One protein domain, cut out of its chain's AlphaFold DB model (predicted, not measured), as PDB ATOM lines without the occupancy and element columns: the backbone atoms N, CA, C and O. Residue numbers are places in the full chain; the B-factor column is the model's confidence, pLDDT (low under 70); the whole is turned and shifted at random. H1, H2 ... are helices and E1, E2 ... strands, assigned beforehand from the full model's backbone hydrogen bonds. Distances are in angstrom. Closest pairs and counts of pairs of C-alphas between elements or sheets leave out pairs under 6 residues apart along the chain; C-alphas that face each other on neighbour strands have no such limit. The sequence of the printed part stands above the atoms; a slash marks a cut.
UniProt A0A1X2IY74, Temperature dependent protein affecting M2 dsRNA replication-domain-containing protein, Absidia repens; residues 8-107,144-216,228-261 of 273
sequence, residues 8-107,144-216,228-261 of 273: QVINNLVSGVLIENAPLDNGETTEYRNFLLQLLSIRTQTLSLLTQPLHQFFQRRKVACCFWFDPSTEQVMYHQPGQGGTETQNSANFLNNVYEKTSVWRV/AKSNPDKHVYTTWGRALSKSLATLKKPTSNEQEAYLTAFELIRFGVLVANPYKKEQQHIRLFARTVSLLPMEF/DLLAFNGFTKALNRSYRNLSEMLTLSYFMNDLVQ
ATOM      1  N   GLN A   8     136.997  75.048 134.900       91.88
ATOM      2  CA  GLN A   8     138.330  75.628 134.716       91.88
ATOM      3  C   GLN A   8     138.958  76.110 136.028       91.88
ATOM      4  O   GLN A   8     140.101  75.765 136.307       91.88
ATOM      5  N   VAL A   9     138.243  76.915 136.820       93.88
ATOM      6  CA  VAL A   9     138.808  77.492 138.053       93.88
ATOM      7  C   VAL A   9     139.114  76.392 139.069       93.88
ATOM      8  O   VAL A   9     140.178  76.394 139.683       93.88
ATOM      9  N   ILE A  10     138.217  75.409 139.177       93.88
ATOM     10  CA  ILE A  10     138.382  74.238 140.041       93.88
ATOM     11  C   ILE A  10     139.585  73.411 139.581       93.88
ATOM     12  O   ILE A  10     140.429  73.059 140.397       93.88
ATOM     13  N   ASN A  11     139.716  73.160 138.279       95.06
ATOM     14  CA  ASN A  11     140.852  72.433 137.721       95.06
ATOM     15  C   ASN A  11     142.167  73.162 137.986       95.06
ATOM     16  O   ASN A  11     143.126  72.505 138.363       95.06
ATOM     17  N   ASN A  12     142.210  74.493 137.864       94.88
ATOM     18  CA  ASN A  12     143.404  75.280 138.187       94.88
ATOM     19  C   ASN A  12     143.777  75.164 139.672       94.88
ATOM     20  O   ASN A  12     144.952  75.049 140.011       94.88
ATOM     21  N   LEU A  13     142.782  75.176 140.567       95.56
ATOM     22  CA  LEU A  13     143.001  74.968 141.998       95.56
ATOM     23  C   LEU A  13     143.499  73.543 142.279       95.56
ATOM     24  O   LEU A  13     144.419  73.352 143.069       95.56
ATOM     25  N   VAL A  14     142.919  72.534 141.624       95.12
ATOM     26  CA  VAL A  14     143.257  71.115 141.814       95.12
ATOM     27  C   VAL A  14     144.576  70.724 141.145       95.12
ATOM     28  O   VAL A  14     145.239  69.812 141.635       95.12
ATOM     29  N   SER A  15     144.995  71.394 140.074       95.56
ATOM     30  CA  SER A  15     146.306  71.204 139.446       95.56
ATOM     31  C   SER A  15     147.390  72.036 140.137       95.56
ATOM     32  O   SER A  15     148.540  71.612 140.200       95.56
ATOM     33  N   GLY A  16     147.034  73.195 140.701       94.75
ATOM     34  CA  GLY A  16     147.987  74.206 141.167       94.75
ATOM     35  C   GLY A  16     148.577  75.056 140.037       94.75
ATOM     36  O   GLY A  16     149.477  75.856 140.285       94.75
ATOM     37  N   VAL A  17     148.092  74.904 138.799       94.31
ATOM     38  CA  VAL A  17     148.627  75.604 137.625       94.31
ATOM     39  C   VAL A  17     147.502  76.063 136.695       94.31
ATOM     40  O   VAL A  17     146.635  75.279 136.309       94.31
ATOM     41  N   LEU A  18     147.557  77.332 136.288       94.25
ATOM     42  CA  LEU A  18     146.831  77.896 135.155       94.25
ATOM     43  C   LEU A  18     147.792  77.997 133.965       94.25
ATOM     44  O   LEU A  18     148.760  78.751 134.013       94.25
ATOM     45  N   ILE A  19     147.513  77.256 132.896       93.38
ATOM     46  CA  ILE A  19     148.317  77.287 131.668       93.38
ATOM     47  C   ILE A  19     147.671  78.253 130.676       93.38
ATOM     48  O   ILE A  19     146.512  78.069 130.291       93.38
ATOM     49  N   GLU A  20     148.429  79.259 130.247       92.12
ATOM     50  CA  GLU A  20     148.044  80.156 129.163       92.12
ATOM     51  C   GLU A  20     148.684  79.722 127.850       92.12
ATOM     52  O   GLU A  20     149.908  79.657 127.720       92.12
ATOM     53  N   ASN A  21     147.833  79.450 126.862       90.75
ATOM     54  CA  ASN A  21     148.249  79.029 125.530       90.75
ATOM     55  C   ASN A  21     148.371  80.231 124.596       90.75
ATOM     56  O   ASN A  21     147.662  81.227 124.753       90.75
ATOM     57  N   ALA A  22     149.221  80.095 123.577       88.88
ATOM     58  CA  ALA A  22     149.322  81.101 122.534       88.88
ATOM     59  C   ALA A  22     147.955  81.311 121.841       88.88
ATOM     60  O   ALA A  22     147.256  80.336 121.534       88.88
ATOM     61  N   PRO A  23     147.559  82.568 121.590       85.50
ATOM     62  CA  PRO A  23     146.373  82.888 120.804       85.50
ATOM     63  C   PRO A  23     146.556  82.499 119.328       85.50
ATOM     64  O   PRO A  23     147.652  82.180 118.869       85.50
ATOM     65  N   LEU A  24     145.462  82.552 118.563       82.00
ATOM     66  CA  LEU A  24     145.424  82.117 117.159       82.00
ATOM     67  C   LEU A  24     146.352  82.922 116.226       82.00
ATOM     68  O   LEU A  24     146.657  82.464 115.131       82.00
ATOM     69  N   ASP A  25     146.783  84.119 116.626       80.06
ATOM     70  CA  ASP A  25     147.740  84.966 115.899       80.06
ATOM     71  C   ASP A  25     149.210  84.685 116.282       80.06
ATOM     72  O   ASP A  25     150.083  85.512 115.996       80.06
ATOM     73  N   ASN A  26     149.474  83.536 116.918       79.56
ATOM     74  CA  ASN A  26     150.762  83.070 117.453       79.56
ATOM     75  C   ASN A  26     151.314  83.866 118.651       79.56
ATOM     76  O   ASN A  26     152.429  83.608 119.101       79.56
ATOM     77  N   GLY A  27     150.560  84.818 119.212       78.25
ATOM     78  CA  GLY A  27     150.968  85.527 120.433       78.25
ATOM     79  C   GLY A  27     152.203  86.418 120.267       78.25
ATOM     80  O   GLY A  27     152.960  86.635 121.222       78.25
ATOM     81  N   GLU A  28     152.427  86.927 119.055       76.94
ATOM     82  CA  GLU A  28     153.513  87.868 118.754       76.94
ATOM     83  C   GLU A  28     153.257  89.264 119.347       76.94
ATOM     84  O   GLU A  28     154.200  90.016 119.573       76.94
ATOM     85  N   THR A  29     151.999  89.599 119.645       83.06
ATOM     86  CA  THR A  29     151.605  90.907 120.182       83.06
ATOM     87  C   THR A  29     152.025  91.066 121.645       83.06
ATOM     88  O   THR A  29     151.558  90.357 122.541       83.06
ATOM     89  N   THR A  30     152.903  92.033 121.918       85.69
ATOM     90  CA  THR A  30     153.349  92.375 123.280       85.69
ATOM     91  C   THR A  30     152.207  92.904 124.144       85.69
ATOM     92  O   THR A  30     152.158  92.661 125.347       85.69
ATOM     93  N   GLU A  31     151.237  93.563 123.517       86.25
ATOM     94  CA  GLU A  31     150.018  94.073 124.139       86.25
ATOM     95  C   GLU A  31     149.192  92.946 124.750       86.25
ATOM     96  O   GLU A  31     148.689  93.088 125.862       86.25
ATOM     97  N   TYR A  32     149.075  91.813 124.051       89.06
ATOM     98  CA  TYR A  32     148.307  90.672 124.541       89.06
ATOM     99  C   TYR A  32     148.975  90.040 125.761       89.06
ATOM    100  O   TYR A  32     148.303  89.714 126.737       89.06
ATOM    101  N   ARG A  33     150.310  89.962 125.762       91.00
ATOM    102  CA  ARG A  33     151.089  89.491 126.919       91.00
ATOM    103  C   ARG A  33     150.860  90.381 128.140       91.00
ATOM    104  O   ARG A  33     150.507  89.884 129.207       91.00
ATOM    105  N   ASN A  34     150.962  91.699 127.963       89.56
ATOM    106  CA  ASN A  34     150.701  92.676 129.024       89.56
ATOM    107  C   ASN A  34     149.251  92.621 129.520       89.56
ATOM    108  O   ASN A  34     148.995  92.739 130.717       89.56
ATOM    109  N   PHE A  35     148.296  92.419 128.615       91.19
ATOM    110  CA  PHE A  35     146.888  92.267 128.956       91.19
ATOM    111  C   PHE A  35     146.635  91.030 129.825       91.19
ATOM    112  O   PHE A  35     145.925  91.112 130.826       91.19
ATOM    113  N   LEU A  36     147.258  89.894 129.509       91.88
ATOM    114  CA  LEU A  36     147.128  88.690 130.327       91.88
ATOM    115  C   LEU A  36     147.723  88.851 131.732       91.88
ATOM    116  O   LEU A  36     147.147  88.338 132.690       91.88
ATOM    117  N   LEU A  37     148.826  89.594 131.866       91.00
ATOM    118  CA  LEU A  37     149.378  89.955 133.175       91.00
ATOM    119  C   LEU A  37     148.383  90.800 133.982       91.00
ATOM    120  O   LEU A  37     148.158  90.527 135.159       91.00
ATOM    121  N   GLN A  38     147.708  91.762 133.348       90.00
ATOM    122  CA  GLN A  38     146.658  92.555 134.003       90.00
ATOM    123  C   GLN A  38     145.453  91.695 134.427       90.00
ATOM    124  O   GLN A  38     144.877  91.921 135.495       90.00
ATOM    125  N   LEU A  39     145.096  90.666 133.647       91.50
ATOM    126  CA  LEU A  39     144.020  89.729 133.994       91.50
ATOM    127  C   LEU A  39     144.327  88.857 135.218       91.50
ATOM    128  O   LEU A  39     143.386  88.325 135.817       91.50
ATOM    129  N   LEU A  40     145.596  88.714 135.624       90.25
ATOM    130  CA  LEU A  40     145.951  87.948 136.822       90.25
ATOM    131  C   LEU A  40     145.229  88.474 138.061       90.25
ATOM    132  O   LEU A  40     144.755  87.672 138.853       90.25
ATOM    133  N   SER A  41     145.039  89.790 138.183       86.94
ATOM    134  CA  SER A  41     144.269  90.387 139.281       86.94
ATOM    135  C   SER A  41     142.863  89.788 139.413       86.94
ATOM    136  O   SER A  41     142.476  89.311 140.480       86.94
ATOM    137  N   ILE A  42     142.102  89.756 138.313       90.12
ATOM    138  CA  ILE A  42     140.727  89.235 138.300       90.12
ATOM    139  C   ILE A  42     140.722  87.727 138.572       90.12
ATOM    140  O   ILE A  42     139.841  87.212 139.259       90.12
ATOM    141  N   ARG A  43     141.715  87.002 138.057       92.19
ATOM    142  CA  ARG A  43     141.826  85.546 138.221       92.19
ATOM    143  C   ARG A  43     142.212  85.151 139.643       92.19
ATOM    144  O   ARG A  43     141.642  84.201 140.172       92.19
ATOM    145  N   THR A  44     143.093  85.910 140.285       91.25
ATOM    146  CA  THR A  44     143.430  85.755 141.703       91.25
ATOM    147  C   THR A  44     142.206  86.005 142.582       91.25
ATOM    148  O   THR A  44     141.888  85.180 143.435       91.25
ATOM    149  N   GLN A  45     141.444  87.069 142.308       90.62
ATOM    150  CA  GLN A  45     140.173  87.349 142.987       90.62
ATOM    151  C   GLN A  45     139.148  86.220 142.796       90.62
ATOM    152  O   GLN A  45     138.472  85.812 143.738       90.62
ATOM    153  N   THR A  46     139.070  85.676 141.581       92.56
ATOM    154  CA  THR A  46     138.204  84.539 141.240       92.56
ATOM    155  C   THR A  46     138.579  83.288 142.043       92.56
ATOM    156  O   THR A  46     137.701  82.614 142.577       92.56
ATOM    157  N   LEU A  47     139.878  82.993 142.175       92.50
ATOM    158  CA  LEU A  47     140.371  81.906 143.027       92.50
ATOM    159  C   LEU A  47     140.069  82.167 144.504       92.50
ATOM    160  O   LEU A  47     139.642  81.252 145.197       92.50
ATOM    161  N   SER A  48     140.219  83.408 144.967       90.94
ATOM    162  CA  SER A  48     139.942  83.780 146.356       90.94
ATOM    163  C   SER A  48     138.485  83.503 146.745       90.94
ATOM    164  O   SER A  48     138.229  82.878 147.778       90.94
ATOM    165  N   LEU A  49     137.540  83.876 145.872       91.38
ATOM    166  CA  LEU A  49     136.110  83.586 146.036       91.38
ATOM    167  C   LEU A  49     135.820  82.081 146.104       91.38
ATOM    168  O   LEU A  49     134.992  81.660 146.912       91.38
ATOM    169  N   LEU A  50     136.508  81.277 145.284       92.31
ATOM    170  CA  LEU A  50     136.377  79.819 145.297       92.31
ATOM    171  C   LEU A  50     136.921  79.207 146.588       92.31
ATOM    172  O   LEU A  50     136.301  78.306 147.138       92.31
ATOM    173  N   THR A  51     138.097  79.638 147.043       91.88
ATOM    174  CA  THR A  51     138.804  78.963 148.138       91.88
ATOM    175  C   THR A  51     138.319  79.354 149.522       91.88
ATOM    176  O   THR A  51     138.464  78.553 150.439       91.88
ATOM    177  N   GLN A  52     137.752  80.552 149.691       88.44
ATOM    178  CA  GLN A  52     137.326  81.058 150.999       88.44
ATOM    179  C   GLN A  52     136.407  80.094 151.784       88.44
ATOM    180  O   GLN A  52     136.661  79.921 152.976       88.44
ATOM    181  N   PRO A  53     135.407  79.419 151.180       88.25
ATOM    182  CA  PRO A  53     134.539  78.484 151.902       88.25
ATOM    183  C   PRO A  53     135.137  77.074 152.041       88.25
ATOM    184  O   PRO A  53     134.555  76.217 152.702       88.25
ATOM    185  N   LEU A  54     136.259  76.788 151.375       91.69
ATOM    186  CA  LEU A  54     136.854  75.453 151.331       91.69
ATOM    187  C   LEU A  54     137.786  75.210 152.519       91.69
ATOM    188  O   LEU A  54     138.209  76.131 153.215       91.69
ATOM    189  N   HIS A  55     138.162  73.946 152.720       93.38
ATOM    190  CA  HIS A  55     139.126  73.549 153.743       93.38
ATOM    191  C   HIS A  55     140.463  74.307 153.606       93.38
ATOM    192  O   HIS A  55     140.921  74.586 152.496       93.38
ATOM    193  N   GLN A  56     141.143  74.554 154.732       91.12
ATOM    194  CA  GLN A  56     142.421  75.281 154.818       91.12
ATOM    195  C   GLN A  56     143.502  74.752 153.858       91.12
ATOM    196  O   GLN A  56     144.340  75.516 153.378       91.12
ATOM    197  N   PHE A  57     143.457  73.454 153.545       93.38
ATOM    198  CA  PHE A  57     144.294  72.830 152.517       93.38
ATOM    199  C   PHE A  57     144.193  73.552 151.163       93.38
ATOM    200  O   PHE A  57     145.215  73.874 150.566       93.38
ATOM    201  N   PHE A  58     142.975  73.838 150.694       93.25
ATOM    202  CA  PHE A  58     142.744  74.516 149.419       93.25
ATOM    203  C   PHE A  58     143.020  76.015 149.502       93.25
ATOM    204  O   PHE A  58     143.533  76.575 148.545       93.25
ATOM    205  N   GLN A  59     142.753  76.646 150.648       90.50
ATOM    206  CA  GLN A  59     143.050  78.068 150.864       90.50
ATOM    207  C   GLN A  59     144.547  78.390 150.781       90.50
ATOM    208  O   GLN A  59     144.918  79.472 150.346       90.50
ATOM    209  N   ARG A  60     145.406  77.465 151.224       89.75
ATOM    210  CA  ARG A  60     146.870  77.637 151.244       89.75
ATOM    211  C   ARG A  60     147.567  77.079 150.013       89.75
ATOM    212  O   ARG A  60     148.792  77.163 149.902       89.75
ATOM    213  N   ARG A  61     146.821  76.429 149.125       91.81
ATOM    214  CA  ARG A  61     147.406  75.729 147.992       91.81
ATOM    215  C   ARG A  61     148.048  76.738 147.048       91.81
ATOM    216  O   ARG A  61     147.406  77.689 146.636       91.81
ATOM    217  N   LYS A  62     149.302  76.524 146.650       92.56
ATOM    218  CA  LYS A  62     149.942  77.364 145.630       92.56
ATOM    219  C   LYS A  62     149.243  77.151 144.284       92.56
ATOM    220  O   LYS A  62     149.114  76.012 143.836       92.56
ATOM    221  N   VAL A  63     148.835  78.246 143.646       93.56
ATOM    222  CA  VAL A  63     148.385  78.251 142.251       93.56
ATOM    223  C   VAL A  63     149.247  79.237 141.471       93.56
ATOM    224  O   VAL A  63     149.327  80.408 141.840       93.56
ATOM    225  N   ALA A  64     149.910  78.772 140.415       93.00
ATOM    226  CA  ALA A  64     150.747  79.601 139.549       93.00
ATOM    227  C   ALA A  64     150.162  79.701 138.137       93.00
ATOM    228  O   ALA A  64     149.552  78.760 137.640       93.00
ATOM    229  N   CYS A  65     150.340  80.845 137.487       93.12
ATOM    230  CA  CYS A  65     150.066  81.023 136.070       93.12
ATOM    231  C   CYS A  65     151.366  80.843 135.278       93.12
ATOM    232  O   CYS A  65     152.368  81.490 135.584       93.12
ATOM    233  N   CYS A  66     151.334  79.987 134.260       93.50
ATOM    234  CA  CYS A  66     152.445  79.745 133.345       93.50
ATOM    235  C   CYS A  66     152.064  80.262 131.956       93.50
ATOM    236  O   CYS A  66     151.044  79.852 131.395       93.50
ATOM    237  N   PHE A  67     152.877  81.162 131.407       93.56
ATOM    238  CA  PHE A  67     152.635  81.779 130.105       93.56
ATOM    239  C   PHE A  67     153.455  81.101 129.010       93.56
ATOM    240  O   PHE A  67     154.632  80.819 129.208       93.56
ATOM    241  N   TRP A  68     152.883  80.916 127.814       93.44
ATOM    242  CA  TRP A  68     153.629  80.355 126.673       93.44
ATOM    243  C   TRP A  68     154.867  81.180 126.286       93.44
ATOM    244  O   TRP A  68     155.819  80.635 125.737       93.44
ATOM    245  N   PHE A  69     154.842  82.494 126.532       92.19
ATOM    246  CA  PHE A  69     155.925  83.412 126.175       92.19
ATOM    247  C   PHE A  69     157.015  83.520 127.247       92.19
ATOM    248  O   PHE A  69     158.050  84.124 126.983       92.19
ATOM    249  N   ASP A  70     156.774  82.969 128.436       90.50
ATOM    250  CA  ASP A  70     157.745  82.882 129.525       90.50
ATOM    251  C   ASP A  70     157.449  81.630 130.372       90.50
ATOM    252  O   ASP A  70     156.909  81.725 131.476       90.50
ATOM    253  N   PRO A  71     157.734  80.427 129.835       88.19
ATOM    254  CA  PRO A  71     157.423  79.172 130.516       88.19
ATOM    255  C   PRO A  71     158.344  78.902 131.713       88.19
ATOM    256  O   PRO A  71     158.021  78.066 132.551       88.19
ATOM    257  N   SER A  72     159.488  79.588 131.792       90.06
ATOM    258  CA  SER A  72     160.454  79.480 132.891       90.06
ATOM    259  C   SER A  72     160.006  80.185 134.169       90.06
ATOM    260  O   SER A  72     160.457  79.814 135.252       90.06
ATOM    261  N   THR A  73     159.138  81.192 134.058       89.56
ATOM    262  CA  THR A  73     158.724  82.018 135.192       89.56
ATOM    263  C   THR A  73     157.324  81.644 135.658       89.56
ATOM    264  O   THR A  73     156.335  81.810 134.946       89.56
ATOM    265  N   GLU A  74     157.217  81.194 136.907       88.31
ATOM    266  CA  GLU A  74     155.925  80.962 137.549       88.31
ATOM    267  C   GLU A  74     155.363  82.254 138.149       88.31
ATOM    268  O   GLU A  74     155.931  82.827 139.079       88.31
ATOM    269  N   GLN A  75     154.196  82.686 137.669       90.25
ATOM    270  CA  GLN A  75     153.500  83.858 138.201       90.25
ATOM    271  C   GLN A  75     152.485  83.419 139.259       90.25
ATOM    272  O   GLN A  75     151.379  82.977 138.943       90.25
ATOM    273  N   VAL A  76     152.871  83.481 140.534       90.06
ATOM    274  CA  VAL A  76     152.048  82.981 141.647       90.06
ATOM    275  C   VAL A  76     150.817  83.867 141.872       90.06
ATOM    276  O   VAL A  76     150.927  85.076 142.060       90.06
ATOM    277  N   MET A  77     149.635  83.246 141.899       89.56
ATOM    278  CA  MET A  77     148.363  83.890 142.230       89.56
ATOM    279  C   MET A  77     148.059  83.684 143.716       89.56
ATOM    280  O   MET A  77     147.450  82.684 144.115       89.56
ATOM    281  N   TYR A  78     148.497  84.629 144.543       87.00
ATOM    282  CA  TYR A  78     148.212  84.635 145.976       87.00
ATOM    283  C   TYR A  78     146.740  84.954 146.192       87.00
ATOM    284  O   TYR A  78     146.374  86.111 146.098       87.00
ATOM    285  N   HIS A  79     145.894  83.950 146.416       87.31
ATOM    286  CA  HIS A  79     144.433  84.100 146.517       87.31
ATOM    287  C   HIS A  79     143.904  84.016 147.959       87.31
ATOM    288  O   HIS A  79     142.728  84.284 148.214       87.31
ATOM    289  N   GLN A  80     144.768  83.685 148.921       84.00
ATOM    290  CA  GLN A  80     144.435  83.749 150.337       84.00
ATOM    291  C   GLN A  80     144.427  85.219 150.806       84.00
ATOM    292  O   GLN A  80     145.363  85.967 150.498       84.00
ATOM    293  N   PRO A  81     143.413  85.665 151.572       72.50
ATOM    294  CA  PRO A  81     143.439  86.976 152.213       72.50
ATOM    295  C   PRO A  81     144.676  87.135 153.109       72.50
ATOM    296  O   PRO A  81     145.040  86.220 153.848       72.50
ATOM    297  N   GLY A  82     145.343  88.289 153.024       67.94
ATOM    298  CA  GLY A  82     146.564  88.588 153.787       67.94
ATOM    299  C   GLY A  82     147.851  87.947 153.249       67.94
ATOM    300  O   GLY A  82     148.926  88.216 153.778       67.94
ATOM    301  N   GLN A  83     147.772  87.137 152.189       65.56
ATOM    302  CA  GLN A  83     148.939  86.601 151.495       65.56
ATOM    303  C   GLN A  83     149.259  87.506 150.291       65.56
ATOM    304  O   GLN A  83     148.504  87.544 149.325       65.56
ATOM    305  N   GLY A  84     150.351  88.272 150.371       56.09
ATOM    306  CA  GLY A  84     150.804  89.198 149.322       56.09
ATOM    307  C   GLY A  84     151.366  90.497 149.910       56.09
ATOM    308  O   GLY A  84     150.666  91.204 150.628       56.09
ATOM    309  N   GLY A  85     152.643  90.795 149.645       46.41
ATOM    310  CA  GLY A  85     153.341  91.995 150.126       46.41
ATOM    311  C   GLY A  85     153.556  93.039 149.024       46.41
ATOM    312  O   GLY A  85     153.779  92.654 147.880       46.41
ATOM    313  N   THR A  86     153.465  94.318 149.427       43.06
ATOM    314  CA  THR A  86     153.820  95.612 148.783       43.06
ATOM    315  C   THR A  86     153.565  95.823 147.280       43.06
ATOM    316  O   THR A  86     153.923  95.012 146.439       43.06
ATOM    317  N   GLU A  87     153.026  97.005 146.954       46.09
ATOM    318  CA  GLU A  87     152.612  97.541 145.635       46.09
ATOM    319  C   GLU A  87     153.693  97.583 144.532       46.09
ATOM    320  O   GLU A  87     153.481  98.127 143.445       46.09
ATOM    321  N   THR A  88     154.874  97.031 144.771       43.22
ATOM    322  CA  THR A  88     156.006  97.131 143.863       43.22
ATOM    323  C   THR A  88     155.959  96.044 142.791       43.22
ATOM    324  O   THR A  88     156.396  94.917 142.986       43.22
ATOM    325  N   GLN A  89     155.498  96.484 141.616       39.97
ATOM    326  CA  GLN A  89     155.586  95.866 140.285       39.97
ATOM    327  C   GLN A  89     154.593  94.750 139.984       39.97
ATOM    328  O   GLN A  89     154.721  93.672 140.545       39.97
ATOM    329  N   ASN A  90     153.677  95.002 139.030       46.25
ATOM    330  CA  ASN A  90     152.996  94.036 138.138       46.25
ATOM    331  C   ASN A  90     152.554  92.691 138.746       46.25
ATOM    332  O   ASN A  90     152.371  91.705 138.037       46.25
ATOM    333  N   SER A  91     152.374  92.650 140.059       44.41
ATOM    334  CA  SER A  91     152.090  91.452 140.817       44.41
ATOM    335  C   SER A  91     150.584  91.335 140.900       44.41
ATOM    336  O   SER A  91     149.884  92.326 141.103       44.41
ATOM    337  N   ALA A  92     150.076  90.114 140.795       48.03
ATOM    338  CA  ALA A  92     148.661  89.774 140.914       48.03
ATOM    339  C   ALA A  92     148.033  90.112 142.296       48.03
ATOM    340  O   ALA A  92     146.933  89.654 142.597       48.03
ATOM    341  N   ASN A  93     148.727  90.907 143.120       51.44
ATOM    342  CA  ASN A  93     148.463  91.263 144.510       51.44
ATOM    343  C   ASN A  93     147.470  92.425 144.621       51.44
ATOM    344  O   ASN A  93     147.726  93.418 145.303       51.44
ATOM    345  N   PHE A  94     146.316  92.316 143.970       53.00
ATOM    346  CA  PHE A  94     145.179  93.101 144.438       53.00
ATOM    347  C   PHE A  94     144.680  92.459 145.730       53.00
ATOM    348  O   PHE A  94     144.514  91.245 145.787       53.00
ATOM    349  N   LEU A  95     144.473  93.274 146.769       55.25
ATOM    350  CA  LEU A  95     143.895  92.857 148.047       55.25
ATOM    351  C   LEU A  95     142.724  91.891 147.801       55.25
ATOM    352  O   LEU A  95     141.699  92.291 147.245       55.25
ATOM    353  N   ASN A  96     142.869  90.630 148.214       62.94
ATOM    354  CA  ASN A  96     141.824  89.606 148.114       62.94
ATOM    355  C   ASN A  96     140.736  89.821 149.170       62.94
ATOM    356  O   ASN A  96     140.472  88.962 150.005       62.94
ATOM    357  N   ASN A  97     140.116  90.995 149.145       70.00
ATOM    358  CA  ASN A  97     139.000  91.373 150.003       70.00
ATOM    359  C   ASN A  97     137.671  91.384 149.242       70.00
ATOM    360  O   ASN A  97     136.697  91.985 149.691       70.00
ATOM    361  N   VAL A  98     137.622  90.743 148.067       78.44
ATOM    362  CA  VAL A  98     136.405  90.688 147.246       78.44
ATOM    363  C   VAL A  98     135.271  90.074 148.044       78.44
ATOM    364  O   VAL A  98     134.200  90.664 148.107       78.44
ATOM    365  N   TYR A  99     135.539  88.962 148.734       79.19
ATOM    366  CA  TYR A  99     134.553  88.350 149.613       79.19
ATOM    367  C   TYR A  99     134.023  89.341 150.656       79.19
ATOM    368  O   TYR A  99     132.814  89.543 150.727       79.19
ATOM    369  N   GLU A 100     134.902  90.016 151.404       79.56
ATOM    370  CA  GLU A 100     134.512  90.987 152.439       79.56
ATOM    371  C   GLU A 100     133.586  92.070 151.870       79.56
ATOM    372  O   GLU A 100     132.522  92.334 152.431       79.56
ATOM    373  N   LYS A 101     133.931  92.615 150.696       78.44
ATOM    374  CA  LYS A 101     133.124  93.616 149.982       78.44
ATOM    375  C   LYS A 101     131.771  93.081 149.520       78.44
ATOM    376  O   LYS A 101     130.789  93.814 149.522       78.44
ATOM    377  N   THR A 102     131.716  91.817 149.113       80.50
ATOM    378  CA  THR A 102     130.493  91.185 148.599       80.50
ATOM    379  C   THR A 102     129.607  90.586 149.693       80.50
ATOM    380  O   THR A 102     128.409  90.439 149.493       80.50
ATOM    381  N   SER A 103     130.152  90.302 150.879       80.81
ATOM    382  CA  SER A 103     129.432  89.663 151.993       80.81
ATOM    383  C   SER A 103     128.258  90.492 152.525       80.81
ATOM    384  O   SER A 103     127.304  89.955 153.089       80.81
ATOM    385  N   VAL A 104     128.313  91.812 152.326       84.88
ATOM    386  CA  VAL A 104     127.265  92.759 152.721       84.88
ATOM    387  C   VAL A 104     126.141  92.878 151.689       84.88
ATOM    388  O   VAL A 104     125.097  93.452 152.007       84.88
ATOM    389  N   TRP A 105     126.315  92.348 150.475       85.00
ATOM    390  CA  TRP A 105     125.288  92.390 149.434       85.00
ATOM    391  C   TRP A 105     124.223  91.335 149.715       85.00
ATOM    392  O   TRP A 105     124.501  90.139 149.775       85.00
ATOM    393  N   ARG A 106     122.980  91.786 149.893       85.19
ATOM    394  CA  ARG A 106     121.831  90.917 150.152       85.19
ATOM    395  C   ARG A 106     120.577  91.599 149.636       85.19
ATOM    396  O   ARG A 106     120.075  92.537 150.248       85.19
ATOM    397  N   VAL A 107     120.070  91.106 148.514       86.75
ATOM    398  CA  VAL A 107     118.887  91.668 147.859       86.75
ATOM    399  C   VAL A 107     117.701  90.739 148.090       86.75
ATOM    400  O   VAL A 107     117.723  89.585 147.671       86.75
ATOM    401  N   ALA A 144     122.638  94.456 153.080       81.00
ATOM    402  CA  ALA A 144     122.119  94.052 154.392       81.00
ATOM    403  C   ALA A 144     122.349  95.118 155.477       81.00
ATOM    404  O   ALA A 144     121.578  95.226 156.428       81.00
ATOM    405  N   LYS A 145     123.441  95.880 155.357       75.19
ATOM    406  CA  LYS A 145     123.791  96.996 156.238       75.19
ATOM    407  C   LYS A 145     124.032  98.224 155.376       75.19
ATOM    408  O   LYS A 145     124.759  98.130 154.388       75.19
ATOM    409  N   SER A 146     123.445  99.357 155.760       66.81
ATOM    410  CA  SER A 146     123.715 100.630 155.091       66.81
ATOM    411  C   SER A 146     125.198 100.957 155.232       66.81
ATOM    412  O   SER A 146     125.728 100.957 156.344       66.81
ATOM    413  N   ASN A 147     125.864 101.213 154.108       69.19
ATOM    414  CA  ASN A 147     127.234 101.703 154.121       69.19
ATOM    415  C   ASN A 147     127.234 103.135 154.696       69.19
ATOM    416  O   ASN A 147     126.367 103.918 154.301       69.19
ATOM    417  N   PRO A 148     128.135 103.499 155.630       63.84
ATOM    418  CA  PRO A 148     128.297 104.894 156.051       63.84
ATOM    419  C   PRO A 148     128.756 105.807 154.906       63.84
ATOM    420  O   PRO A 148     128.479 107.007 154.932       63.84
ATOM    421  N   ASP A 149     129.435 105.251 153.901       78.62
ATOM    422  CA  ASP A 149     129.913 106.016 152.757       78.62
ATOM    423  C   ASP A 149     128.809 106.248 151.726       78.62
ATOM    424  O   ASP A 149     128.068 105.335 151.356       78.62
ATOM    425  N   LYS A 150     128.771 107.473 151.194       82.00
ATOM    426  CA  LYS A 150     127.865 107.855 150.112       82.00
ATOM    427  C   LYS A 150     128.129 106.999 148.876       82.00
ATOM    428  O   LYS A 150     129.233 107.025 148.322       82.00
ATOM    429  N   HIS A 151     127.101 106.310 148.388       85.62
ATOM    430  CA  HIS A 151     127.206 105.520 147.169       85.62
ATOM    431  C   HIS A 151     127.375 106.421 145.947       85.62
ATOM    432  O   HIS A 151     126.582 107.332 145.684       85.62
ATOM    433  N   VAL A 152     128.432 106.159 145.180       88.12
ATOM    434  CA  VAL A 152     128.764 106.910 143.976       88.12
ATOM    435  C   VAL A 152     129.327 105.969 142.922       88.12
ATOM    436  O   VAL A 152     130.317 105.273 143.145       88.12
ATOM    437  N   TYR A 153     128.750 106.014 141.722       88.69
ATOM    438  CA  TYR A 153     129.323 105.320 140.576       88.69
ATOM    439  C   TYR A 153     130.724 105.801 140.246       88.69
ATOM    440  O   TYR A 153     130.984 107.009 140.148       88.69
ATOM    441  N   THR A 154     131.589 104.822 139.983       90.50
ATOM    442  CA  THR A 154     132.899 105.035 139.373       90.50
ATOM    443  C   THR A 154     132.743 105.757 138.035       90.50
ATOM    444  O   THR A 154     131.672 105.754 137.423       90.50
ATOM    445  N   THR A 155     133.818 106.372 137.548       91.62
ATOM    446  CA  THR A 155     133.829 107.042 136.236       91.62
ATOM    447  C   THR A 155     133.337 106.112 135.123       91.62
ATOM    448  O   THR A 155     132.486 106.503 134.325       91.62
ATOM    449  N   TRP A 156     133.790 104.856 135.142       91.50
ATOM    450  CA  TRP A 156     133.360 103.801 134.226       91.50
ATOM    451  C   TRP A 156     131.899 103.388 134.434       91.50
ATOM    452  O   TRP A 156     131.165 103.273 133.458       91.50
ATOM    453  N   GLY A 157     131.440 103.251 135.683       90.56
ATOM    454  CA  GLY A 157     130.039 102.941 135.988       90.56
ATOM    455  C   GLY A 157     129.073 104.023 135.497       90.56
ATOM    456  O   GLY A 157     128.043 103.716 134.903       90.56
ATOM    457  N   ARG A 158     129.437 105.305 135.647       92.06
ATOM    458  CA  ARG A 158     128.659 106.430 135.098       92.06
ATOM    459  C   ARG A 158     128.641 106.420 133.572       92.06
ATOM    460  O   ARG A 158     127.593 106.670 132.978       92.06
ATOM    461  N   ALA A 159     129.787 106.146 132.944       93.06
ATOM    462  CA  ALA A 159     129.891 106.066 131.490       93.06
ATOM    463  C   ALA A 159     129.017 104.932 130.932       93.06
ATOM    464  O   ALA A 159     128.245 105.163 130.000       93.06
ATOM    465  N   LEU A 160     129.056 103.756 131.565       92.94
ATOM    466  CA  LEU A 160     128.200 102.623 131.225       92.94
ATOM    467  C   LEU A 160     126.719 102.978 131.408       92.94
ATOM    468  O   LEU A 160     125.948 102.843 130.462       92.94
ATOM    469  N   SER A 161     126.329 103.526 132.563       92.75
ATOM    470  CA  SER A 161     124.945 103.941 132.839       92.75
ATOM    471  C   SER A 161     124.406 104.914 131.787       92.75
ATOM    472  O   SER A 161     123.330 104.708 131.225       92.75
ATOM    473  N   LYS A 162     125.185 105.947 131.444       93.12
ATOM    474  CA  LYS A 162     124.809 106.929 130.418       93.12
ATOM    475  C   LYS A 162     124.704 106.303 129.024       93.12
ATOM    476  O   LYS A 162     123.811 106.658 128.254       93.12
ATOM    477  N   SER A 163     125.597 105.369 128.698       91.88
ATOM    478  CA  SER A 163     125.569 104.670 127.411       91.88
ATOM    479  C   SER A 163     124.333 103.773 127.276       91.88
ATOM    480  O   SER A 163     123.640 103.848 126.265       91.88
ATOM    481  N   LEU A 164     123.986 103.022 128.326       91.31
ATOM    482  CA  LEU A 164     122.813 102.148 128.356       91.31
ATOM    483  C   LEU A 164     121.506 102.950 128.328       91.31
ATOM    484  O   LEU A 164     120.552 102.534 127.680       91.31
ATOM    485  N   ALA A 165     121.471 104.128 128.959       89.56
ATOM    486  CA  ALA A 165     120.318 105.029 128.907       89.56
ATOM    487  C   ALA A 165     120.058 105.607 127.503       89.56
ATOM    488  O   ALA A 165     118.930 105.979 127.189       89.56
ATOM    489  N   THR A 166     121.086 105.675 126.650       90.75
ATOM    490  CA  THR A 166     120.947 106.128 125.255       90.75
ATOM    491  C   THR A 166     120.293 105.063 124.364       90.75
ATOM    492  O   THR A 166     119.716 105.389 123.325       90.75
ATOM    493  N   LEU A 167     120.366 103.785 124.749       86.06
ATOM    494  CA  LEU A 167     119.859 102.673 123.948       86.06
ATOM    495  C   LEU A 167     118.345 102.492 124.123       86.06
ATOM    496  O   LEU A 167     117.812 102.462 125.233       86.06
ATOM    497  N   LYS A 168     117.635 102.306 123.007       84.19
ATOM    498  CA  LYS A 168     116.205 101.969 123.015       84.19
ATOM    499  C   LYS A 168     116.044 100.466 123.245       84.19
ATOM    500  O   LYS A 168     116.223  99.703 122.309       84.19
ATOM    501  N   LYS A 169     115.674 100.063 124.468       81.69
ATOM    502  CA  LYS A 169     115.409  98.658 124.858       81.69
ATOM    503  C   LYS A 169     116.523  97.682 124.406       81.69
ATOM    504  O   LYS A 169     116.254  96.811 123.581       81.69
ATOM    505  N   PRO A 170     117.758  97.834 124.917       85.56
ATOM    506  CA  PRO A 170     118.882  97.001 124.501       85.56
ATOM    507  C   PRO A 170     118.681  95.533 124.895       85.56
ATOM    508  O   PRO A 170     118.287  95.231 126.022       85.56
ATOM    509  N   THR A 171     119.000  94.619 123.984       89.56
ATOM    510  CA  THR A 171     119.024  93.170 124.230       89.56
ATOM    511  C   THR A 171     120.159  92.778 125.183       89.56
ATOM    512  O   THR A 171     121.151  93.497 125.303       89.56
ATOM    513  N   SER A 172     120.068  91.609 125.834       88.75
ATOM    514  CA  SER A 172     121.123  91.117 126.744       88.75
ATOM    515  C   SER A 172     122.502  91.067 126.072       88.75
ATOM    516  O   SER A 172     123.490  91.507 126.651       88.75
ATOM    517  N   ASN A 173     122.560  90.611 124.817       89.12
ATOM    518  CA  ASN A 173     123.809  90.516 124.058       89.12
ATOM    519  C   ASN A 173     124.421  91.896 123.776       89.12
ATOM    520  O   ASN A 173     125.638  92.058 123.828       89.12
ATOM    521  N   GLU A 174     123.594  92.905 123.487       90.12
ATOM    522  CA  GLU A 174     124.074  94.278 123.305       90.12
ATOM    523  C   GLU A 174     124.602  94.849 124.623       90.12
ATOM    524  O   GLU A 174     125.663  95.467 124.642       90.12
ATOM    525  N   GLN A 175     123.917  94.599 125.741       91.88
ATOM    526  CA  GLN A 175     124.384  95.043 127.057       91.88
ATOM    527  C   GLN A 175     125.735  94.409 127.428       91.88
ATOM    528  O   GLN A 175     126.637  95.109 127.894       91.88
ATOM    529  N   GLU A 176     125.910  93.109 127.167       91.00
ATOM    530  CA  GLU A 176     127.185  92.404 127.347       91.00
ATOM    531  C   GLU A 176     128.290  92.962 126.442       91.00
ATOM    532  O   GLU A 176     129.423  93.157 126.893       91.00
ATOM    533  N   ALA A 177     127.973  93.269 125.180       91.88
ATOM    534  CA  ALA A 177     128.917  93.875 124.247       91.88
ATOM    535  C   ALA A 177     129.385  95.256 124.730       91.88
ATOM    536  O   ALA A 177     130.577  95.556 124.666       91.88
ATOM    537  N   TYR A 178     128.477  96.073 125.278       92.06
ATOM    538  CA  TYR A 178     128.815  97.369 125.874       92.06
ATOM    539  C   TYR A 178     129.708  97.213 127.105       92.06
ATOM    540  O   TYR A 178     130.739  97.881 127.194       92.06
ATOM    541  N   LEU A 179     129.363  96.309 128.028       92.44
ATOM    542  CA  LEU A 179     130.195  96.024 129.200       92.44
ATOM    543  C   LEU A 179     131.608  95.593 128.780       92.44
ATOM    544  O   LEU A 179     132.599  96.147 129.255       92.44
ATOM    545  N   THR A 180     131.695  94.666 127.825       93.31
ATOM    546  CA  THR A 180     132.963  94.188 127.261       93.31
ATOM    547  C   THR A 180     133.748  95.329 126.615       93.31
ATOM    548  O   THR A 180     134.954  95.440 126.824       93.31
ATOM    549  N   ALA A 181     133.083  96.215 125.868       93.06
ATOM    550  CA  ALA A 181     133.719  97.367 125.242       93.06
ATOM    551  C   ALA A 181     134.326  98.322 126.281       93.06
ATOM    552  O   ALA A 181     135.486  98.704 126.139       93.06
ATOM    553  N   PHE A 182     133.590  98.676 127.341       93.19
ATOM    554  CA  PHE A 182     134.110  99.548 128.401       93.19
ATOM    555  C   PHE A 182     135.295  98.932 129.137       93.19
ATOM    556  O   PHE A 182     136.273  99.631 129.406       93.19
ATOM    557  N   GLU A 183     135.254  97.633 129.418       92.19
ATOM    558  CA  GLU A 183     136.380  96.953 130.055       92.19
ATOM    559  C   GLU A 183     137.591  96.875 129.112       92.19
ATOM    560  O   GLU A 183     138.708  97.176 129.523       92.19
ATOM    561  N   LEU A 184     137.402  96.613 127.815       92.06
ATOM    562  CA  LEU A 184     138.495  96.674 126.833       92.06
ATOM    563  C   LEU A 184     139.091  98.084 126.684       92.06
ATOM    564  O   LEU A 184     140.294  98.210 126.441       92.06
ATOM    565  N   ILE A 185     138.287  99.145 126.832       91.62
ATOM    566  CA  ILE A 185     138.781 100.532 126.891       91.62
ATOM    567  C   ILE A 185     139.602 100.733 128.168       91.62
ATOM    568  O   ILE A 185     140.701 101.283 128.108       91.62
ATOM    569  N   ARG A 186     139.106 100.251 129.313       89.44
ATOM    570  CA  ARG A 186     139.792 100.341 130.609       89.44
ATOM    571  C   ARG A 186     141.145  99.625 130.603       89.44
ATOM    572  O   ARG A 186     142.100 100.153 131.163       89.44
ATOM    573  N   PHE A 187     141.241  98.470 129.945       88.44
ATOM    574  CA  PHE A 187     142.496  97.733 129.744       88.44
ATOM    575  C   PHE A 187     143.408  98.340 128.660       88.44
ATOM    576  O   PHE A 187     144.488  97.814 128.400       88.44
ATOM    577  N   GLY A 188     142.993  99.430 128.002       86.88
ATOM    578  CA  GLY A 188     143.781 100.096 126.965       86.88
ATOM    579  C   GLY A 188     143.894  99.308 125.655       86.88
ATOM    580  O   GLY A 188     144.796  99.570 124.868       86.88
ATOM    581  N   VAL A 189     142.998  98.346 125.406       86.06
ATOM    582  CA  VAL A 189     142.986  97.511 124.189       86.06
ATOM    583  C   VAL A 189     142.137  98.158 123.094       86.06
ATOM    584  O   VAL A 189     142.522  98.197 121.921       86.06
ATOM    585  N   LEU A 190     140.972  98.694 123.470       84.25
ATOM    586  CA  LEU A 190     140.050  99.376 122.560       84.25
ATOM    587  C   LEU A 190     140.335 100.883 122.532       84.25
ATOM    588  O   LEU A 190     139.512 101.706 122.919       84.25
ATOM    589  N   VAL A 191     141.538 101.242 122.091       80.06
ATOM    590  CA  VAL A 191     141.990 102.635 121.966       80.06
ATOM    591  C   VAL A 191     142.268 103.002 120.519       80.06
ATOM    592  O   VAL A 191     142.606 102.162 119.685       80.06
ATOM    593  N   ALA A 192     142.143 104.297 120.232       64.12
ATOM    594  CA  ALA A 192     142.431 104.847 118.919       64.12
ATOM    595  C   ALA A 192     143.935 104.887 118.602       64.12
ATOM    596  O   ALA A 192     144.268 105.146 117.454       64.12
ATOM    597  N   ASN A 193     144.843 104.668 119.562       60.41
ATOM    598  CA  ASN A 193     146.276 104.889 119.341       60.41
ATOM    599  C   ASN A 193     146.825 104.042 118.169       60.41
ATOM    600  O   ASN A 193     146.658 102.820 118.159       60.41
ATOM    601  N   PRO A 194     147.455 104.679 117.163       50.06
ATOM    602  CA  PRO A 194     147.905 104.000 115.958       50.06
ATOM    603  C   PRO A 194     149.231 103.269 116.185       50.06
ATOM    604  O   PRO A 194     150.199 103.859 116.651       50.06
ATOM    605  N   TYR A 195     149.310 102.013 115.741       49.50
ATOM    606  CA  TYR A 195     150.589 101.314 115.547       49.50
ATOM    607  C   TYR A 195     151.144 101.510 114.117       49.50
ATOM    608  O   TYR A 195     152.335 101.322 113.886       49.50
ATOM    609  N   LYS A 196     150.305 101.937 113.152       47.91
ATOM    610  CA  LYS A 196     150.682 102.364 111.785       47.91
ATOM    611  C   LYS A 196     149.757 103.487 111.283       47.91
ATOM    612  O   LYS A 196     148.589 103.529 111.659       47.91
ATOM    613  N   LYS A 197     150.284 104.378 110.430       51.00
ATOM    614  CA  LYS A 197     149.663 105.643 109.965       51.00
ATOM    615  C   LYS A 197     148.401 105.505 109.092       51.00
ATOM    616  O   LYS A 197     147.749 106.511 108.841       51.00
ATOM    617  N   GLU A 198     148.030 104.309 108.645       50.56
ATOM    618  CA  GLU A 198     146.906 104.119 107.719       50.56
ATOM    619  C   GLU A 198     145.744 103.341 108.361       50.56
ATOM    620  O   GLU A 198     145.940 102.314 109.012       50.56
ATOM    621  N   GLN A 199     144.516 103.824 108.124       63.03
ATOM    622  CA  GLN A 199     143.240 103.165 108.455       63.03
ATOM    623  C   GLN A 199     142.892 103.040 109.959       63.03
ATOM    624  O   GLN A 199     142.175 102.124 110.362       63.03
ATOM    625  N   GLN A 200     143.336 103.984 110.798       67.69
ATOM    626  CA  GLN A 200     143.078 104.011 112.251       67.69
ATOM    627  C   GLN A 200     141.581 103.929 112.607       67.69
ATOM    628  O   GLN A 200     141.169 103.080 113.400       67.69
ATOM    629  N   HIS A 201     140.751 104.768 111.982       73.38
ATOM    630  CA  HIS A 201     139.310 104.801 112.254       73.38
ATOM    631  C   HIS A 201     138.595 103.530 111.788       73.38
ATOM    632  O   HIS A 201     137.708 103.041 112.481       73.38
ATOM    633  N   ILE A 202     139.026 102.954 110.660       81.38
ATOM    634  CA  ILE A 202     138.451 101.717 110.113       81.38
ATOM    635  C   ILE A 202     138.756 100.537 111.039       81.38
ATOM    636  O   ILE A 202     137.877  99.718 111.292       81.38
ATOM    637  N   ARG A 203     139.971 100.457 111.600       79.12
ATOM    638  CA  ARG A 203     140.333  99.399 112.557       79.12
ATOM    639  C   ARG A 203     139.563  99.517 113.862       79.12
ATOM    640  O   ARG A 203     139.072  98.509 114.358       79.12
ATOM    641  N   LEU A 204     139.452 100.728 114.408       83.88
ATOM    642  CA  LEU A 204     138.683 100.952 115.630       83.88
ATOM    643  C   LEU A 204     137.213 100.580 115.416       83.88
ATOM    644  O   LEU A 204     136.664  99.829 116.213       83.88
ATOM    645  N   PHE A 205     136.627 101.022 114.301       87.56
ATOM    646  CA  PHE A 205     135.270 100.657 113.908       87.56
ATOM    647  C   PHE A 205     135.101  99.141 113.735       87.56
ATOM    648  O   PHE A 205     134.164  98.555 114.264       87.56
ATOM    649  N   ALA A 206     136.028  98.469 113.048       87.75
ATOM    650  CA  ALA A 206     135.961  97.021 112.870       87.75
ATOM    651  C   ALA A 206     136.040  96.272 114.213       87.75
ATOM    652  O   ALA A 206     135.301  95.313 114.425       87.75
ATOM    653  N   ARG A 207     136.886  96.735 115.148       88.88
ATOM    654  CA  ARG A 207     136.969  96.183 116.508       88.88
ATOM    655  C   ARG A 207     135.670  96.400 117.283       88.88
ATOM    656  O   ARG A 207     135.160  95.440 117.851       88.88
ATOM    657  N   THR A 208     135.099  97.606 117.272       89.38
ATOM    658  CA  THR A 208     133.842  97.891 117.987       89.38
ATOM    659  C   THR A 208     132.672  97.089 117.423       89.38
ATOM    660  O   THR A 208     131.932  96.482 118.189       89.38
ATOM    661  N   VAL A 209     132.534  97.022 116.096       88.69
ATOM    662  CA  VAL A 209     131.474  96.245 115.435       88.69
ATOM    663  C   VAL A 209     131.629  94.750 115.709       88.69
ATOM    664  O   VAL A 209     130.629  94.070 115.914       88.69
ATOM    665  N   SER A 210     132.861  94.237 115.801       89.38
ATOM    666  CA  SER A 210     133.102  92.813 116.079       89.38
ATOM    667  C   SER A 210     132.666  92.341 117.474       89.38
ATOM    668  O   SER A 210     132.591  91.135 117.696       89.38
ATOM    669  N   LEU A 211     132.391  93.263 118.408       90.88
ATOM    670  CA  LEU A 211     131.860  92.931 119.737       90.88
ATOM    671  C   LEU A 211     130.347  92.683 119.725       90.88
ATOM    672  O   LEU A 211     129.834  92.046 120.642       90.88
ATOM    673  N   LEU A 212     129.636  93.202 118.724       88.69
ATOM    674  CA  LEU A 212     128.191  93.043 118.616       88.69
ATOM    675  C   LEU A 212     127.837  91.637 118.110       88.69
ATOM    676  O   LEU A 212     128.609  91.038 117.354       88.69
ATOM    677  N   PRO A 213     126.661  91.103 118.487       82.44
ATOM    678  CA  PRO A 213     126.167  89.866 117.900       82.44
ATOM    679  C   PRO A 213     126.003  90.057 116.385       82.44
ATOM    680  O   PRO A 213     125.241  90.911 115.936       82.44
ATOM    681  N   MET A 214     126.742  89.276 115.598       81.38
ATOM    682  CA  MET A 214     126.671  89.294 114.138       81.38
ATOM    683  C   MET A 214     126.015  88.013 113.633       81.38
ATOM    684  O   MET A 214     126.440  86.909 113.979       81.38
ATOM    685  N   GLU A 215     125.015  88.164 112.772       83.00
ATOM    686  CA  GLU A 215     124.445  87.058 112.010       83.00
ATOM    687  C   GLU A 215     125.193  86.925 110.683       83.00
ATOM    688  O   GLU A 215     125.272  87.864 109.886       83.00
ATOM    689  N   PHE A 216     125.773  85.752 110.448       81.94
ATOM    690  CA  PHE A 216     126.509  85.474 109.222       81.94
ATOM    691  C   PHE A 216     125.603  84.803 108.195       81.94
ATOM    692  O   PHE A 216     124.819  83.910 108.512       81.94
ATOM    693  N   ASP A 228     144.877  91.548 112.701       82.50
ATOM    694  CA  ASP A 228     144.578  92.459 113.815       82.50
ATOM    695  C   ASP A 228     143.254  92.117 114.505       82.50
ATOM    696  O   ASP A 228     143.142  92.214 115.727       82.50
ATOM    697  N   LEU A 229     142.235  91.738 113.728       84.94
ATOM    698  CA  LEU A 229     140.931  91.349 114.273       84.94
ATOM    699  C   LEU A 229     140.997  89.979 114.947       84.94
ATOM    700  O   LEU A 229     140.287  89.741 115.923       84.94
ATOM    701  N   LEU A 230     141.881  89.097 114.479       85.06
ATOM    702  CA  LEU A 230     142.146  87.834 115.158       85.06
ATOM    703  C   LEU A 230     142.818  88.033 116.509       85.06
ATOM    704  O   LEU A 230     142.370  87.446 117.492       85.06
ATOM    705  N   ALA A 231     143.849  88.879 116.553       85.88
ATOM    706  CA  ALA A 231     144.493  89.259 117.799       85.88
ATOM    707  C   ALA A 231     143.447  89.845 118.759       85.88
ATOM    708  O   ALA A 231     143.300  89.356 119.878       85.88
ATOM    709  N   PHE A 232     142.637  90.803 118.283       88.75
ATOM    710  CA  PHE A 232     141.541  91.416 119.043       88.75
ATOM    711  C   PHE A 232     140.550  90.388 119.609       88.75
ATOM    712  O   PHE A 232     140.210  90.444 120.788       88.75
ATOM    713  N   ASN A 233     140.153  89.393 118.814       89.88
ATOM    714  CA  ASN A 233     139.302  88.291 119.270       89.88
ATOM    715  C   ASN A 233     139.944  87.519 120.441       89.88
ATOM    716  O   ASN A 233     139.255  87.138 121.387       89.88
ATOM    717  N   GLY A 234     141.270  87.347 120.432       90.06
ATOM    718  CA  GLY A 234     142.026  86.797 121.560       90.06
ATOM    719  C   GLY A 234     141.841  87.591 122.859       90.06
ATOM    720  O   GLY A 234     141.587  86.985 123.904       90.06
ATOM    721  N   PHE A 235     141.900  88.929 122.802       91.94
ATOM    722  CA  PHE A 235     141.630  89.802 123.958       91.94
ATOM    723  C   PHE A 235     140.198  89.622 124.466       91.94
ATOM    724  O   PHE A 235     139.999  89.338 125.647       91.94
ATOM    725  N   THR A 236     139.209  89.711 123.572       92.31
ATOM    726  CA  THR A 236     137.789  89.566 123.922       92.31
ATOM    727  C   THR A 236     137.497  88.205 124.553       92.31
ATOM    728  O   THR A 236     136.854  88.129 125.598       92.31
ATOM    729  N   LYS A 237     138.019  87.113 123.979       92.50
ATOM    730  CA  LYS A 237     137.846  85.759 124.528       92.50
ATOM    731  C   LYS A 237     138.477  85.609 125.909       92.50
ATOM    732  O   LYS A 237     137.846  85.035 126.794       92.50
ATOM    733  N   ALA A 238     139.697  86.106 126.104       93.06
ATOM    734  CA  ALA A 238     140.378  86.025 127.393       93.06
ATOM    735  C   ALA A 238     139.667  86.855 128.477       93.06
ATOM    736  O   ALA A 238     139.545  86.392 129.618       93.06
ATOM    737  N   LEU A 239     139.141  88.029 128.111       94.44
ATOM    738  CA  LEU A 239     138.347  88.880 128.995       94.44
ATOM    739  C   LEU A 239     137.035  88.200 129.399       94.44
ATOM    740  O   LEU A 239     136.800  87.970 130.584       94.44
ATOM    741  N   ASN A 240     136.227  87.796 128.413       93.69
ATOM    742  CA  ASN A 240     134.920  87.178 128.640       93.69
ATOM    743  C   ASN A 240     135.044  85.884 129.443       93.69
ATOM    744  O   ASN A 240     134.253  85.636 130.350       93.69
ATOM    745  N   ARG A 241     136.077  85.077 129.170       93.44
ATOM    746  CA  ARG A 241     136.377  83.875 129.956       93.44
ATOM    747  C   ARG A 241     136.693  84.212 131.413       93.44
ATOM    748  O   ARG A 241     136.210  83.526 132.307       93.44
ATOM    749  N   SER A 242     137.476  85.262 131.660       94.19
ATOM    750  CA  SER A 242     137.838  85.675 133.021       94.19
ATOM    751  C   SER A 242     136.630  86.227 133.790       94.19
ATOM    752  O   SER A 242     136.438  85.848 134.942       94.19
ATOM    753  N   TYR A 243     135.770  87.036 133.160       93.38
ATOM    754  CA  TYR A 243     134.543  87.526 133.803       93.38
ATOM    755  C   TYR A 243     133.496  86.449 134.028       93.38
ATOM    756  O   TYR A 243     132.861  86.430 135.080       93.38
ATOM    757  N   ARG A 244     133.339  85.525 133.079       93.31
ATOM    758  CA  ARG A 244     132.471  84.366 133.267       93.31
ATOM    759  C   ARG A 244     132.915  83.553 134.478       93.31
ATOM    760  O   ARG A 244     132.102  83.290 135.355       93.31
ATOM    761  N   ASN A 245     134.207  83.233 134.566       94.62
ATOM    762  CA  ASN A 245     134.765  82.528 135.718       94.62
ATOM    763  C   ASN A 245     134.523  83.301 137.026       94.62
ATOM    764  O   ASN A 245     134.128  82.699 138.021       94.62
ATOM    765  N   LEU A 246     134.709  84.626 137.026       93.06
ATOM    766  CA  LEU A 246     134.432  85.470 138.190       93.06
ATOM    767  C   LEU A 246     132.958  85.391 138.618       93.06
ATOM    768  O   LEU A 246     132.679  85.198 139.796       93.06
ATOM    769  N   SER A 247     132.022  85.510 137.673       91.94
ATOM    770  CA  SER A 247     130.578  85.442 137.938       91.94
ATOM    771  C   SER A 247     130.148  84.067 138.464       91.94
ATOM    772  O   SER A 247     129.388  83.979 139.434       91.94
ATOM    773  N   GLU A 248     130.688  82.990 137.889       93.12
ATOM    774  CA  GLU A 248     130.440  81.618 138.340       93.12
ATOM    775  C   GLU A 248     130.970  81.397 139.769       93.12
ATOM    776  O   GLU A 248     130.252  80.859 140.614       93.12
ATOM    777  N   MET A 249     132.190  81.857 140.075       93.06
ATOM    778  CA  MET A 249     132.771  81.719 141.419       93.06
ATOM    779  C   MET A 249     132.111  82.630 142.452       93.06
ATOM    780  O   MET A 249     131.986  82.229 143.605       93.06
ATOM    781  N   LEU A 250     131.647  83.819 142.062       90.62
ATOM    782  CA  LEU A 250     130.861  84.692 142.934       90.62
ATOM    783  C   LEU A 250     129.549  84.009 143.338       90.62
ATOM    784  O   LEU A 250     129.227  83.937 144.521       90.62
ATOM    785  N   THR A 251     128.836  83.440 142.364       89.81
ATOM    786  CA  THR A 251     127.584  82.709 142.605       89.81
ATOM    787  C   THR A 251     127.816  81.489 143.498       89.81
ATOM    788  O   THR A 251     127.070  81.265 144.452       89.81
ATOM    789  N   LEU A 252     128.881  80.723 143.236       90.81
ATOM    790  CA  LEU A 252     129.270  79.585 144.070       90.81
ATOM    791  C   LEU A 252     129.627  80.019 145.498       90.81
ATOM    792  O   LEU A 252     129.198  79.377 146.454       90.81
ATOM    793  N   SER A 253     130.382  81.106 145.651       90.25
ATOM    794  CA  SER A 253     130.752  81.655 146.957       90.25
ATOM    795  C   SER A 253     129.511  82.063 147.752       90.25
ATOM    796  O   SER A 253     129.375  81.679 148.914       90.25
ATOM    797  N   TYR A 254     128.554  82.752 147.127       88.69
ATOM    798  CA  TYR A 254     127.289  83.101 147.777       88.69
ATOM    799  C   TYR A 254     126.484  81.867 148.191       88.69
ATOM    800  O   TYR A 254     125.946  81.827 149.297       88.69
ATOM    801  N   PHE A 255     126.437  80.843 147.337       88.50
ATOM    802  CA  PHE A 255     125.762  79.586 147.647       88.50
ATOM    803  C   PHE A 255     126.416  78.853 148.830       88.50
ATOM    804  O   PHE A 255     125.719  78.423 149.751       88.50
ATOM    805  N   MET A 256     127.750  78.738 148.850       89.12
ATOM    806  CA  MET A 256     128.472  78.042 149.922       89.12
ATOM    807  C   MET A 256     128.402  78.781 151.265       89.12
ATOM    808  O   MET A 256     128.283  78.130 152.300       89.12
ATOM    809  N   ASN A 257     128.398  80.117 151.256       87.12
ATOM    810  CA  ASN A 257     128.322  80.941 152.469       87.12
ATOM    811  C   ASN A 257     126.889  81.219 152.963       87.12
ATOM    812  O   ASN A 257     126.706  82.062 153.836       87.12
ATOM    813  N   ASP A 258     125.874  80.544 152.415       85.69
ATOM    814  CA  ASP A 258     124.471  80.719 152.831       85.69
ATOM    815  C   ASP A 258     123.940  82.157 152.646       85.69
ATOM    816  O   ASP A 258     123.083  82.644 153.381       85.69
ATOM    817  N   LEU A 259     124.458  82.860 151.634       83.38
ATOM    818  CA  LEU A 259     124.026  84.214 151.270       83.38
ATOM    819  C   LEU A 259     122.871  84.215 150.255       83.38
ATOM    820  O   LEU A 259     122.403  85.278 149.851       83.38
ATOM    821  N   VAL A 260     122.406  83.031 149.851       83.81
ATOM    822  CA  VAL A 260     121.313  82.816 148.896       83.81
ATOM    823  C   VAL A 260     120.265  81.919 149.538       83.81
ATOM    824  O   VAL A 260     120.599  81.022 150.309       83.81
ATOM    825  N   GLN A 261     118.997  82.119 149.184       80.88
ATOM    826  CA  GLN A 261     117.931  81.189 149.542       80.88
ATOM    827  C   GLN A 261     118.178  79.830 148.863       80.88
ATOM    828  O   GLN A 261     118.078  79.710 147.644       80.88
TER     829      GLN A 261
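What this domain is: This is residues 8 to 107, 144 to 216 and 228 to 261 of the 273 residues of the protein "Temperature dependent protein affecting M2 dsRNA replication-domain-containing protein" of Absidia repens (UniProt A0A1X2IY74). Two long helices, H2 and H8, run side by side the same way through the middle; a small three-stranded sheet covers part of H2, and the helical hairpin of H5 and H6 packs on H8 through H6, which stands crosswise to it. The short helices H1, H3 and H4 gather round the last residues of H2, while H7 sits by the first residues of H8. The printed part has 207 residues, with eight named helices and three named strands in the order H1 E1 H2 H3 E2 E3 H4 H5 H6 H7 H8; the class is mostly helix, and the sheet, in the order E1 E2 E3, is mixed. The whole is compact, with a radius of gyration of the C-alphas of 18.8 A and spans of 55 by 46 by 36 A.

Where its parts are: H1, residues 8 to 15, begins at C-alpha 8 (138.330, 75.628, 134.716). E1 is residues 17 to 20, H2 residues 30 to 51, 31.8 A long, and H3 residues 56 to 59. E2 is residues 64 to 67, E3 residues 70 to 76, 13.4 A, and H4 residues 98 to 103. H5 is residues 155 to 166, 17.0 A, H6 residues 172 to 186, 21.2 A, and H7 residues 200 to 209, 14.3 A. H8, residues 228 to 256, spans 42.1 A and ends at C-alpha 256 (128.472, 78.042, 149.922).

How they stand to each other: H2, the hub, has a kink of 29 degrees near residue 39 and touches H8 at a shallow tilt of 10 degrees, the same way; the closest C-alphas, of Thr 46 and Leu 246, are 4.9 A apart. H2 is on the sheet at a height of 9.0 A, over E2 and along the strands, at 21 degrees to E2 on the local plane. E1 and E2 are parallel, with N 18 and O 64 at 2.8 A, within hydrogen-bond range; E2 and E3 form an antiparallel hairpin, with N 65 and O 75 at 2.8 A. E1, H2 H3, E2 make a strand-helix-strand unit, two parallel neighbour strands joined through helices, with a right-handed crossover. H1 only grazes the sheet and touches H2, about perpendicular at 79 degrees, with C-alphas of Val 9 and Leu 47 closest at 6.8 A. H2 touches H4 with its residues 45 to 49 alone, closest at the C-alphas of Leu 49 and Tyr 99, 6.2 A, and only just touches H3, with 3 pairs of C-alphas within 8 A, the closest being Thr 51 and Gln 59 at 5.1 A. H6 touches H8 with its residues 180 to 184 alone, closest at the C-alphas of Thr 180 and Asn 240, 7.4 A, only just about perpendicular at 72 degrees. H5 and H6 form a helical hairpin, closest at the C-alphas of Leu 160 and Leu 179, 7.2 A. H7 and H8 only just touch, with 3 pairs of C-alphas within 8 A, closest at those of Arg 207 and Leu 229, 6.6 A. Every O i to N i+4 pair is within hydrogen-bond range in H1, H4, H5, H6, H7 and H8; H2 has 16 of 18, and H3 is too short for such a pair.

The domain as a whole: The C-alphas farthest apart, of Lys 197 and Gln 261, are 56.3 A apart. Residues 108 to 143 and 217 to 227 are not printed; the gaps between C-alphas are 7.7 A from 107 to 144 and 19.9 A from 216 to 228. The links E3 to H4 and H6 to H7 are long. The mean pLDDT of the printed part is 84.2, and residues 82 to 96, 146 to 148 and 192 to 200 are under 70.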